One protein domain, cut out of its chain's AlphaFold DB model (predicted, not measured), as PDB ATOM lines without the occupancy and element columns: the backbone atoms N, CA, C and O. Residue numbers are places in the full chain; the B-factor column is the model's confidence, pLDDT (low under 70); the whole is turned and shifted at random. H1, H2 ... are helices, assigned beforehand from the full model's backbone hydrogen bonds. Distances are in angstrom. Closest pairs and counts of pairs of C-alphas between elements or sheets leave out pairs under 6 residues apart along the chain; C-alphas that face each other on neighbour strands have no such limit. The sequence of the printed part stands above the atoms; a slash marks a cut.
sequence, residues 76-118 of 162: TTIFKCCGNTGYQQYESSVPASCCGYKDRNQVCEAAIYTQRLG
ATOM      1  N   THR A  76      11.553 -43.276 -49.677       47.69
ATOM      2  CA  THR A  76      12.689 -44.147 -50.033       47.69
ATOM      3  C   THR A  76      12.248 -45.369 -50.845       47.69
ATOM      4  O   THR A  76      13.025 -45.912 -51.626       47.69
ATOM      5  N   THR A  77      10.982 -45.778 -50.711       51.19
ATOM      6  CA  THR A  77      10.400 -46.892 -51.477       51.19
ATOM      7  C   THR A  77      10.038 -46.489 -52.909       51.19
ATOM      8  O   THR A  77      10.043 -47.345 -53.785       51.19
ATOM      9  N   ILE A  78       9.751 -45.209 -53.164       59.62
ATOM     10  CA  ILE A  78       9.318 -44.723 -54.485       59.62
ATOM     11  C   ILE A  78      10.471 -44.739 -55.483       59.62
ATOM     12  O   ILE A  78      10.354 -45.348 -56.538       59.62
ATOM     13  N   PHE A  79      11.599 -44.133 -55.116       65.75
ATOM     14  CA  PHE A  79      12.750 -44.027 -56.015       65.75
ATOM     15  C   PHE A  79      13.718 -45.197 -55.899       65.75
ATOM     16  O   PHE A  79      14.656 -45.279 -56.681       65.75
ATOM     17  N   LYS A  80      13.488 -46.126 -54.950       77.38
ATOM     18  CA  LYS A  80      14.216 -47.400 -54.868       77.38
ATOM     19  C   LYS A  80      15.735 -47.205 -55.033       77.38
ATOM     20  O   LYS A  80      16.377 -47.995 -55.715       77.38
ATOM     21  N   CYS A  81      16.284 -46.177 -54.398       85.00
ATOM     22  CA  CYS A  81      17.638 -45.676 -54.613       85.00
ATOM     23  C   CYS A  81      18.492 -45.808 -53.341       85.00
ATOM     24  O   CYS A  81      17.959 -46.015 -52.246       85.00
ATOM     25  N   CYS A  82      19.816 -45.699 -53.468       88.00
ATOM     26  CA  CYS A  82      20.729 -45.737 -52.324       88.00
ATOM     27  C   CYS A  82      21.854 -44.706 -52.463       88.00
ATOM     28  O   CYS A  82      22.599 -44.713 -53.441       88.00
ATOM     29  N   GLY A  83      21.984 -43.830 -51.460       85.94
ATOM     30  CA  GLY A  83      22.919 -42.699 -51.484       85.94
ATOM     31  C   GLY A  83      22.518 -41.603 -52.477       85.94
ATOM     32  O   GLY A  83      21.553 -41.741 -53.224       85.94
ATOM     33  N   ASN A  84      23.231 -40.475 -52.471       86.75
ATOM     34  CA  ASN A  84      22.919 -39.357 -53.368       86.75
ATOM     35  C   ASN A  84      23.321 -39.695 -54.811       86.75
ATOM     36  O   ASN A  84      22.493 -39.646 -55.713       86.75
ATOM     37  N   THR A  85      24.574 -40.088 -55.014       88.94
ATOM     38  CA  THR A  85      25.106 -40.526 -56.320       88.94
ATOM     39  C   THR A  85      25.293 -42.039 -56.397       88.94
ATOM     40  O   THR A  85      25.350 -42.595 -57.488       88.94
ATOM     41  N   GLY A  86      25.318 -42.710 -55.246       88.88
ATOM     42  CA  GLY A  86      25.402 -44.158 -55.137       88.88
ATOM     43  C   GLY A  86      25.677 -44.594 -53.700       88.88
ATOM     44  O   GLY A  86      25.933 -43.773 -52.812       88.88
ATOM     45  N   TYR A  87      25.642 -45.905 -53.473       88.62
ATOM     46  CA  TYR A  87      25.869 -46.507 -52.158       88.62
ATOM     47  C   TYR A  87      27.313 -46.342 -51.660       88.62
ATOM     48  O   TYR A  87      27.545 -46.421 -50.459       88.62
ATOM     49  N   GLN A  88      28.271 -46.079 -52.554       89.88
ATOM     50  CA  GLN A  88      29.701 -45.933 -52.251       89.88
ATOM     51  C   GLN A  88      29.999 -44.765 -51.297       89.88
ATOM     52  O   GLN A  88      31.082 -44.692 -50.729       89.88
ATOM     53  N   GLN A  89      29.041 -43.856 -51.102       87.12
ATOM     54  CA  GLN A  89      29.133 -42.787 -50.104       87.12
ATOM     55  C   GLN A  89      29.031 -43.304 -48.662       87.12
ATOM     56  O   GLN A  89      29.376 -42.586 -47.728       87.12
ATOM     57  N   TYR A  90      28.541 -44.528 -48.479       85.19
ATOM     58  CA  TYR A  90      28.556 -45.224 -47.205       85.19
ATOM     59  C   TYR A  90      29.792 -46.124 -47.184       85.19
ATOM     60  O   TYR A  90      29.819 -47.151 -47.854       85.19
ATOM     61  N   GLU A  91      30.823 -45.724 -46.440       80.38
ATOM     62  CA  GLU A  91      32.126 -46.406 -46.449       80.38
ATOM     63  C   GLU A  91      32.035 -47.894 -46.076       80.38
ATOM     64  O   GLU A  91      32.707 -48.725 -46.679       80.38
ATOM     65  N   SER A  92      31.218 -48.239 -45.076       77.00
ATOM     66  CA  SER A  92      31.237 -49.577 -44.460       77.00
ATOM     67  C   SER A  92      29.864 -50.240 -44.327       77.00
ATOM     68  O   SER A  92      29.764 -51.458 -44.451       77.00
ATOM     69  N   SER A  93      28.788 -49.480 -44.106       85.56
ATOM     70  CA  SER A  93      27.436 -50.043 -43.996       85.56
ATOM     71  C   SER A  93      26.379 -49.066 -44.493       85.56
ATOM     72  O   SER A  93      26.311 -47.929 -44.021       85.56
ATOM     73  N   VAL A  94      25.521 -49.525 -45.403       87.00
ATOM     74  CA  VAL A  94      24.361 -48.750 -45.856       87.00
ATOM     75  C   VAL A  94      23.195 -48.899 -44.869       87.00
ATOM     76  O   VAL A  94      23.028 -49.960 -44.258       87.00
ATOM     77  N   PRO A  95      22.348 -47.871 -44.710       86.94
ATOM     78  CA  PRO A  95      21.173 -47.958 -43.853       86.94
ATOM     79  C   PRO A  95      20.136 -48.946 -44.406       86.94
ATOM     80  O   PRO A  95      19.965 -49.084 -45.619       86.94
ATOM     81  N   ALA A  96      19.358 -49.559 -43.508       85.06
ATOM     82  CA  ALA A  96      18.285 -50.506 -43.832       85.06
ATOM     83  C   ALA A  96      17.250 -49.951 -44.841       85.06
ATOM     84  O   ALA A  96      16.637 -50.692 -45.613       85.06
ATOM     85  N   SER A  97      17.114 -48.622 -44.905       79.50
ATOM     86  CA  SER A  97      16.269 -47.921 -45.871       79.50
ATOM     87  C   SER A  97      16.700 -48.104 -47.332       79.50
ATOM     88  O   SER A  97      15.831 -48.069 -48.197       79.50
ATOM     89  N   CYS A  98      17.987 -48.350 -47.627       84.81
ATOM     90  CA  CYS A  98      18.446 -48.681 -48.988       84.81
ATOM     91  C   CYS A  98      17.878 -50.022 -49.486       84.81
ATOM     92  O   CYS A  98      17.679 -50.218 -50.685       84.81
ATOM     93  N   CYS A  99      17.585 -50.936 -48.558       85.88
ATOM     94  CA  CYS A  99      16.947 -52.219 -48.841       85.88
ATOM     95  C   CYS A  99      15.413 -52.177 -48.718       85.88
ATOM     96  O   CYS A  99      14.751 -53.148 -49.079       85.88
ATOM     97  N   GLY A 100      14.833 -51.073 -48.233       78.75
ATOM     98  CA  GLY A 100      13.395 -50.967 -47.965       78.75
ATOM     99  C   GLY A 100      12.934 -51.726 -46.715       78.75
ATOM    100  O   GLY A 100      11.758 -52.068 -46.605       78.75
ATOM    101  N   TYR A 101      13.839 -52.011 -45.776       82.19
ATOM    102  CA  TYR A 101      13.496 -52.687 -44.527       82.19
ATOM    103  C   TYR A 101      12.850 -51.724 -43.524       82.19
ATOM    104  O   TYR A 101      13.234 -50.556 -43.418       82.19
ATOM    105  N   LYS A 102      11.851 -52.223 -42.784       72.38
ATOM    106  CA  LYS A 102      11.172 -51.466 -41.716       72.38
ATOM    107  C   LYS A 102      12.010 -51.392 -40.443       72.38
ATOM    108  O   LYS A 102      11.970 -50.381 -39.746       72.38
ATOM    109  N   ASP A 103      12.755 -52.453 -40.153       79.62
ATOM    110  CA  ASP A 103      13.661 -52.500 -39.015       79.62
ATOM    111  C   ASP A 103      14.974 -51.787 -39.365       79.62
ATOM    112  O   ASP A 103      15.635 -52.116 -40.349       79.62
ATOM    113  N   ARG A 104      15.348 -50.789 -38.557       75.00
ATOM    114  CA  ARG A 104      16.578 -50.005 -38.754       75.00
ATOM    115  C   ARG A 104      17.837 -50.773 -38.380       75.00
ATOM    116  O   ARG A 104      18.912 -50.394 -38.834       75.00
ATOM    117  N   ASN A 105      17.698 -51.819 -37.572       83.94
ATOM    118  CA  ASN A 105      18.811 -52.649 -37.130       83.94
ATOM    119  C   ASN A 105      19.062 -53.821 -38.084       83.94
ATOM    120  O   ASN A 105      20.065 -54.520 -37.951       83.94
ATOM    121  N   GLN A 106      18.171 -54.034 -39.057       87.19
ATOM    122  CA  GLN A 106      18.351 -55.057 -40.070       87.19
ATOM    123  C   GLN A 106      19.464 -54.651 -41.041       87.19
ATOM    124  O   GLN A 106      19.393 -53.620 -41.713       87.19
ATOM    125  N   VAL A 107      20.493 -55.494 -41.129       89.12
ATOM    126  CA  VAL A 107      21.625 -55.291 -42.036       89.12
ATOM    127  C   VAL A 107      21.168 -55.500 -43.480       89.12
ATOM    128  O   VAL A 107      20.509 -56.485 -43.804       89.12
ATOM    129  N   CYS A 108      21.510 -54.546 -44.342       86.94
ATOM    130  CA  CYS A 108      21.179 -54.554 -45.763       86.94
ATOM    131  C   CYS A 108      22.262 -55.299 -46.557       86.94
ATOM    132  O   CYS A 108      23.449 -54.994 -46.439       86.94
ATOM    133  N   GLU A 109      21.858 -56.290 -47.352       90.06
ATOM    134  CA  GLU A 109      22.777 -57.172 -48.072       90.06
ATOM    135  C   GLU A 109      23.313 -56.537 -49.365       90.06
ATOM    136  O   GLU A 109      22.591 -55.828 -50.076       90.06
ATOM    137  N   ALA A 110      24.580 -56.823 -49.695       88.19
ATOM    138  CA  ALA A 110      25.281 -56.244 -50.846       88.19
ATOM    139  C   ALA A 110      24.572 -56.474 -52.179       88.19
ATOM    140  O   ALA A 110      24.539 -55.575 -53.016       88.19
ATOM    141  N   ALA A 111      23.923 -57.625 -52.354       87.38
ATOM    142  CA  ALA A 111      23.166 -57.931 -53.563       87.38
ATOM    143  C   ALA A 111      22.018 -56.938 -53.834       87.38
ATOM    144  O   ALA A 111      21.649 -56.728 -54.985       87.38
ATOM    145  N   ILE A 112      21.464 -56.311 -52.789       87.75
ATOM    146  CA  ILE A 112      20.304 -55.427 -52.914       87.75
ATOM    147  C   ILE A 112      20.742 -53.994 -53.178       87.75
ATOM    148  O   ILE A 112      20.188 -53.361 -54.072       87.75
ATOM    149  N   TYR A 113      21.692 -53.458 -52.404       86.06
ATOM    150  CA  TYR A 113      22.053 -52.040 -52.510       86.06
ATOM    151  C   TYR A 113      22.998 -51.731 -53.675       86.06
ATOM    152  O   TYR A 113      22.991 -50.605 -54.161       86.06
ATOM    153  N   THR A 114      23.770 -52.710 -54.161       87.25
ATOM    154  CA  THR A 114      24.670 -52.521 -55.317       87.25
ATOM    155  C   THR A 114      23.923 -52.369 -56.641       87.25
ATOM    156  O   THR A 114      24.440 -51.750 -57.564       87.25
ATOM    157  N   GLN A 115      22.689 -52.877 -56.726       88.62
ATOM    158  CA  GLN A 115      21.811 -52.710 -57.889       88.62
ATOM    159  C   GLN A 115      21.038 -51.380 -57.884       88.62
ATOM    160  O   GLN A 115      20.323 -51.078 -58.836       88.62
ATOM    161  N   ARG A 116      21.129 -50.592 -56.807       86.31
ATOM    162  CA  ARG A 116      20.365 -49.349 -56.637       86.31
ATOM    163  C   ARG A 116      21.146 -48.187 -57.239       86.31
ATOM    164  O   ARG A 116      22.314 -47.995 -56.905       86.31
ATOM    165  N   LEU A 117      20.481 -47.375 -58.057       87.94
ATOM    166  CA  LEU A 117      21.043 -46.111 -58.519       87.94
ATOM    167  C   LEU A 117      21.054 -45.067 -57.391       87.94
ATOM    168  O   LEU A 117      20.362 -45.196 -56.371       87.94
ATOM    169  N   GLY A 118      21.861 -44.022 -57.584       87.56
ATOM    170  CA  GLY A 118      21.864 -42.847 -56.723       87.56
ATOM    171  C   GLY A 118      20.535 -42.098 -56.796       87.56
ATOM    172  O   GLY A 118      19.980 -41.889 -57.873       87.56
TER     173      GLY A 118
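What this domain is: This is residues 76 to 118 of the 162 residues of the protein "GL11134" of Drosophila persimilis (UniProt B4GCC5). You are looking at a small, rounded knot of loops with little regular structure, set with three short helical turns. H1 is at one end of its longest axis, and the loop round Ser 92 is at the other. The printed part has 43 residues; H1, H2 and H3, in that order, hold only 12, all helix, with no named strand. It is compact, with a radius of gyration of the C-alphas of 9.2 A and spans of 25 by 24 by 16 A.

Where its parts are: Find C-alpha 76 at (12.689, -44.147, -50.033); H1 runs from there to residue 79, 6.0 A. H2 is residues 96 to 99, 5.5 A. H3 is residues 110 to 113, 5.6 A, ending at C-alpha 113 (22.053, -52.040, -52.510).

How they stand to each other: H1 and H2 are close but not clearly touching; their closest C-alphas, Thr 76 and Ser 97, are 6.7 A apart. H2 and H3 only just touch, with 3 pairs of C-alphas within 8 A, the closest being Cys 98 and Tyr 113 at 6.1 A. H1 and H3 are apart. Each helix is too short for an O i to N i+4 pair; the single O i to N i+3 pair is within hydrogen-bond range in H2, but not in H1 or H3.

The domain as a whole: The C-alphas farthest apart, Ile 78 and Ser 92, are 24.6 A apart. The printed part has no cut. H1 to H2 is a long link of 16 residues. Residues 76 to 79 have pLDDT under 70.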